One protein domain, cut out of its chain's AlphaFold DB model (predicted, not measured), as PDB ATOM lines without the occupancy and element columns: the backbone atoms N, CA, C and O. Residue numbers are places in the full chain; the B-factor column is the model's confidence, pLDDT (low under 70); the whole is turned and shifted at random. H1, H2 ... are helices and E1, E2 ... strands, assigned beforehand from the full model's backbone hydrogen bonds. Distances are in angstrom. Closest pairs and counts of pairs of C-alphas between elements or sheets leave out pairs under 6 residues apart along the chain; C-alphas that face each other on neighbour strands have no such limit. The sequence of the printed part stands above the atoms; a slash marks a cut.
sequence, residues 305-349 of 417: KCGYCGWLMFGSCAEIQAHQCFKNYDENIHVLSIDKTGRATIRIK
ATOM      1  N   LYS A 305     206.206 212.384 169.371       78.00
ATOM      2  CA  LYS A 305     207.400 212.010 168.602       78.00
ATOM      3  C   LYS A 305     208.079 210.787 169.226       78.00
ATOM      4  O   LYS A 305     208.330 210.764 170.426       78.00
ATOM      5  N   CYS A 306     208.434 209.778 168.438       79.25
ATOM      6  CA  CYS A 306     209.220 208.647 168.923       79.25
ATOM      7  C   CYS A 306     210.628 209.124 169.316       79.25
ATOM      8  O   CYS A 306     211.317 209.770 168.522       79.25
ATOM      9  N   GLY A 307     211.069 208.808 170.536       75.44
ATOM     10  CA  GLY A 307     212.380 209.204 171.047       75.44
ATOM     11  C   GLY A 307     213.558 208.600 170.277       75.44
ATOM     12  O   GLY A 307     214.596 209.249 170.189       75.44
ATOM     13  N   TYR A 308     213.374 207.413 169.684       73.94
ATOM     14  CA  TYR A 308     214.441 206.621 169.059       73.94
ATOM     15  C   TYR A 308     214.646 206.915 167.565       73.94
ATOM     16  O   TYR A 308     215.775 207.122 167.140       73.94
ATOM     17  N   CYS A 309     213.575 206.971 166.762       75.19
ATOM     18  CA  CYS A 309     213.662 207.230 165.314       75.19
ATOM     19  C   CYS A 309     213.169 208.626 164.894       75.19
ATOM     20  O   CYS A 309     213.250 208.985 163.724       75.19
ATOM     21  N   GLY A 310     212.594 209.407 165.815       67.75
ATOM     22  CA  GLY A 310     212.072 210.738 165.520       67.75
ATOM     23  C   GLY A 310     210.776 210.790 164.697       67.75
ATOM     24  O   GLY A 310     210.343 211.895 164.375       67.75
ATOM     25  N   TRP A 311     210.139 209.663 164.373       71.00
ATOM     26  CA  TRP A 311     208.846 209.658 163.677       71.00
ATOM     27  C   TRP A 311     207.721 210.221 164.547       71.00
ATOM     28  O   TRP A 311     207.764 210.125 165.773       71.00
ATOM     29  N   LEU A 312     206.723 210.836 163.913       72.75
ATOM     30  CA  LEU A 312     205.587 211.450 164.596       72.75
ATOM     31  C   LEU A 312     204.400 210.480 164.596       72.75
ATOM     32  O   LEU A 312     203.965 210.032 163.538       72.75
ATOM     33  N   MET A 313     203.912 210.150 165.786       75.12
ATOM     34  CA  MET A 313     202.835 209.196 166.032       75.12
ATOM     35  C   MET A 313     201.588 209.958 166.480       75.12
ATOM     36  O   MET A 313     201.675 210.960 167.195       75.12
ATOM     37  N   PHE A 314     200.429 209.478 166.050       63.75
ATOM     38  CA  PHE A 314     199.130 210.080 166.322       63.75
ATOM     39  C   PHE A 314     198.185 208.975 166.781       63.75
ATOM     40  O   PHE A 314     198.178 207.910 166.169       63.75
ATOM     41  N   GLY A 315     197.394 209.243 167.819       59.72
ATOM     42  CA  GLY A 315     196.418 208.295 168.351       59.72
ATOM     43  C   GLY A 315     196.651 207.942 169.817       59.72
ATOM     44  O   GLY A 315     197.414 208.593 170.531       59.72
ATOM     45  N   SER A 316     195.938 206.911 170.247       61.72
ATOM     46  CA  SER A 316     195.949 206.334 171.588       61.72
ATOM     47  C   SER A 316     197.289 205.673 171.949       61.72
ATOM     48  O   SER A 316     198.125 205.381 171.091       61.72
ATOM     49  N   CYS A 317     197.483 205.351 173.234       58.28
ATOM     50  CA  CYS A 317     198.674 204.629 173.697       58.28
ATOM     51  C   CYS A 317     198.904 203.293 172.964       58.28
ATOM     52  O   CYS A 317     200.058 202.921 172.760       58.28
ATOM     53  N   ALA A 318     197.843 202.615 172.510       60.59
ATOM     54  CA  ALA A 318     197.940 201.378 171.731       60.59
ATOM     55  C   ALA A 318     198.557 201.602 170.335       60.59
ATOM     56  O   ALA A 318     199.377 200.810 169.873       60.59
ATOM     57  N   GLU A 319     198.226 202.715 169.676       66.19
ATOM     58  CA  GLU A 319     198.803 203.091 168.376       66.19
ATOM     59  C   GLU A 319     200.262 203.547 168.517       66.19
ATOM     60  O   GLU A 319     201.081 203.304 167.629       66.19
ATOM     61  N   ILE A 320     200.622 204.130 169.667       67.00
ATOM     62  CA  ILE A 320     202.019 204.416 170.018       67.00
ATOM     63  C   ILE A 320     202.790 203.107 170.260       67.00
ATOM     64  O   ILE A 320     203.870 202.943 169.703       67.00
ATOM     65  N   GLN A 321     202.247 202.151 171.024       64.06
ATOM     66  CA  GLN A 321     202.872 200.837 171.262       64.06
ATOM     67  C   GLN A 321     203.077 200.025 169.970       64.06
ATOM     68  O   GLN A 321     204.078 199.323 169.840       64.06
ATOM     69  N   ALA A 322     202.172 200.150 168.992       70.19
ATOM     70  CA  ALA A 322     202.270 199.474 167.695       70.19
ATOM     71  C   ALA A 322     203.445 199.956 166.814       70.19
ATOM     72  O   ALA A 322     203.771 199.322 165.807       70.19
ATOM     73  N   HIS A 323     204.098 201.069 167.163       76.25
ATOM     74  CA  HIS A 323     205.219 201.603 166.401       76.25
ATOM     75  C   HIS A 323     206.491 200.743 166.563       76.25
ATOM     76  O   HIS A 323     206.908 200.414 167.672       76.25
ATOM     77  N   GLN A 324     207.176 200.447 165.451       75.88
ATOM     78  CA  GLN A 324     208.273 199.465 165.346       75.88
ATOM     79  C   GLN A 324     209.376 199.586 166.423       75.88
ATOM     80  O   GLN A 324     209.896 198.571 166.882       75.88
ATOM     81  N   CYS A 325     209.727 200.804 166.856       76.81
ATOM     82  CA  CYS A 325     210.730 201.031 167.911       76.81
ATOM     83  C   CYS A 325     210.308 200.575 169.321       76.81
ATOM     84  O   CYS A 325     211.158 200.515 170.203       76.81
ATOM     85  N   PHE A 326     209.031 200.262 169.544       76.94
ATOM     86  CA  PHE A 326     208.495 199.800 170.827       76.94
ATOM     87  C   PHE A 326     208.043 198.333 170.787       76.94
ATOM     88  O   PHE A 326     207.414 197.858 171.723       76.94
ATOM     89  N   LYS A 327     208.415 197.573 169.746       75.12
ATOM     90  CA  LYS A 327     208.045 196.155 169.579       75.12
ATOM     91  C   LYS A 327     208.480 195.235 170.739       75.12
ATOM     92  O   LYS A 327     207.904 194.167 170.910       75.12
ATOM     93  N   ASN A 328     209.467 195.658 171.531       71.31
ATOM     94  CA  ASN A 328     209.957 194.954 172.724       71.31
ATOM     95  C   ASN A 328     209.370 195.520 174.039       71.31
ATOM     96  O   ASN A 328     209.914 195.277 175.115       71.31
ATOM     97  N   TYR A 329     208.310 196.327 173.963       77.81
ATOM     98  CA  TYR A 329     207.577 196.802 175.131       77.81
ATOM     99  C   TYR A 329     206.857 195.634 175.823       77.81
ATOM    100  O   TYR A 329     206.310 194.754 175.164       77.81
ATOM    101  N   ASP A 330     206.855 195.645 177.154       73.19
ATOM    102  CA  ASP A 330     206.220 194.628 177.995       73.19
ATOM    103  C   ASP A 330     205.534 195.367 179.139       73.19
ATOM    104  O   ASP A 330     206.196 196.044 179.923       73.19
ATOM    105  N   GLU A 331     204.213 195.259 179.235       70.19
ATOM    106  CA  GLU A 331     203.411 195.975 180.230       70.19
ATOM    107  C   GLU A 331     203.764 195.619 181.677       70.19
ATOM    108  O   GLU A 331     203.468 196.395 182.585       70.19
ATOM    109  N   ASN A 332     204.433 194.491 181.918       66.62
ATOM    110  CA  ASN A 332     204.841 194.058 183.252       66.62
ATOM    111  C   ASN A 332     206.169 194.694 183.689       66.62
ATOM    112  O   ASN A 332     206.352 194.966 184.872       66.62
ATOM    113  N   ILE A 333     207.068 194.968 182.738       72.00
ATOM    114  CA  ILE A 333     208.456 195.399 182.988       72.00
ATOM    115  C   ILE A 333     208.669 196.874 182.619       72.00
ATOM    116  O   ILE A 333     209.528 197.543 183.190       72.00
ATOM    117  N   HIS A 334     207.887 197.408 181.683       77.31
ATOM    118  CA  HIS A 334     208.137 198.689 181.036       77.31
ATOM    119  C   HIS A 334     207.027 199.722 181.290       77.31
ATOM    120  O   HIS A 334     205.847 199.400 181.421       77.31
ATOM    121  N   VAL A 335     207.419 200.996 181.332       78.62
ATOM    122  CA  VAL A 335     206.549 202.179 181.319       78.62
ATOM    123  C   VAL A 335     206.894 203.024 180.102       78.62
ATOM    124  O   VAL A 335     208.062 203.299 179.825       78.62
ATOM    125  N   LEU A 336     205.863 203.466 179.386       73.94
ATOM    126  CA  LEU A 336     206.002 204.437 178.310       73.94
ATOM    127  C   LEU A 336     205.954 205.853 178.905       73.94
ATOM    128  O   LEU A 336     204.915 206.290 179.393       73.94
ATOM    129  N   SER A 337     207.079 206.569 178.888       73.31
ATOM    130  CA  SER A 337     207.170 207.944 179.395       73.31
ATOM    131  C   SER A 337     207.182 208.952 178.252       73.31
ATOM    132  O   SER A 337     207.994 208.825 177.333       73.31
ATOM    133  N   ILE A 338     206.324 209.971 178.328       76.81
ATOM    134  CA  ILE A 338     206.332 211.107 177.401       76.81
ATOM    135  C   ILE A 338     207.033 212.283 178.084       76.81
ATOM    136  O   ILE A 338     206.538 212.836 179.064       76.81
ATOM    137  N   ASP A 339     208.195 212.676 177.568       69.50
ATOM    138  CA  ASP A 339     208.908 213.847 178.068       69.50
ATOM    139  C   ASP A 339     208.164 215.138 177.702       69.50
ATOM    140  O   ASP A 339     207.538 215.239 176.647       69.50
ATOM    141  N   LYS A 340     208.373 216.193 178.499       65.12
ATOM    142  CA  LYS A 340     207.894 217.584 178.317       65.12
ATOM    143  C   LYS A 340     208.250 218.280 176.981       65.12
ATOM    144  O   LYS A 340     207.991 219.466 176.813       65.12
ATOM    145  N   THR A 341     208.844 217.557 176.031       65.75
ATOM    146  CA  THR A 341     209.052 217.968 174.628       65.75
ATOM    147  C   THR A 341     208.142 217.222 173.637       65.75
ATOM    148  O   THR A 341     208.315 217.370 172.428       65.75
ATOM    149  N   GLY A 342     207.194 216.417 174.131       66.62
ATOM    150  CA  GLY A 342     206.320 215.560 173.327       66.62
ATOM    151  C   GLY A 342     207.023 214.314 172.782       66.62
ATOM    152  O   GLY A 342     206.683 213.867 171.690       66.62
ATOM    153  N   ARG A 343     208.036 213.777 173.481       74.38
ATOM    154  CA  ARG A 343     208.807 212.598 173.041       74.38
ATOM    155  C   ARG A 343     208.487 211.357 173.873       74.38
ATOM    156  O   ARG A 343     208.711 211.383 175.076       74.38
ATOM    157  N   ALA A 344     208.044 210.273 173.237       77.75
ATOM    158  CA  ALA A 344     207.828 208.978 173.885       77.75
ATOM    159  C   ALA A 344     209.112 208.134 173.930       77.75
ATOM    160  O   ALA A 344     209.761 207.921 172.901       77.75
ATOM    161  N   THR A 345     209.439 207.611 175.111       79.00
ATOM    162  CA  THR A 345     210.546 206.677 175.380       79.00
ATOM    163  C   THR A 345     210.078 205.545 176.299       79.00
ATOM    164  O   THR A 345     209.108 205.712 177.042       79.00
ATOM    165  N   ILE A 346     210.749 204.390 176.253       79.94
ATOM    166  CA  ILE A 346     210.523 203.297 177.211       79.94
ATOM    167  C   ILE A 346     211.468 203.474 178.401       79.94
ATOM    168  O   ILE A 346     212.657 203.734 178.220       79.94
ATOM    169  N   ARG A 347     210.938 203.278 179.610       78.00
ATOM    170  CA  ARG A 347     211.697 203.110 180.857       78.00
ATOM    171  C   ARG A 347     211.301 201.791 181.520       78.00
ATOM    172  O   ARG A 347     210.224 201.265 181.245       78.00
ATOM    173  N   ILE A 348     212.162 201.257 182.376       78.56
ATOM    174  CA  ILE A 348     211.856 200.074 183.192       78.56
ATOM    175  C   ILE A 348     211.038 200.525 184.415       78.56
ATOM    176  O   ILE A 348     211.178 201.658 184.875       78.56
ATOM    177  N   LYS A 349     210.137 199.671 184.905       72.62
ATOM    178  CA  LYS A 349     209.402 199.870 186.158       72.62
ATOM    179  C   LYS A 349     210.320 199.555 187.337       72.62
ATOM    180  O   LYS A 349     210.614 198.389 187.586       72.62
TER     181      LYS A 349
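Overview. This is residues 305 to 349 of the 417 residues of an uncharacterized protein of Trachymyrmex cornetzi (UniProt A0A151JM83). With little regular structure, this is a two-stranded hairpin, E1 and E2, along one side, and a long loop of unnamed stretches with the short helix H1 on the other. The 45 printed residues hold H1, E1 and E2 in that order, an antiparallel sheet E1 - E2; the class is mixed, with 17 residues in named elements. The whole is compact, radius of gyration of the C-alphas 9.7 A, rounded, spanning 25 by 20 by 18 A.

Arrangement. Start at residues 305 to 306, which pair, parallel, with residues 343 to 344 of E2, residues 343 to 348. H1, residues 317 to 321, is only just apart from E2, closest 8.3 A; its O i to N i+4 pair is within hydrogen-bond range. E1, residues 334 to 339, and E2 form a hairpin, antiparallel at 148 degrees; look for N 335 and O 347, 2.8 A apart.

Along the chain. Find C-alpha 317 at (198.674, 204.629, 173.697), where H1 begins its 6.2 A. E1 covers 15.5 A; E2 covers 16.4 A, ending at C-alpha 348, (211.856, 200.074, 183.192).

Size, cuts and confidence. The C-alphas farthest apart, Asn 332 and Thr 341, are 25.8 A apart. The printed part has no cut; the link H1 to E1 is long. Confidence is under 70 at residues 310, 314 to 321, 332 and 339 to 342.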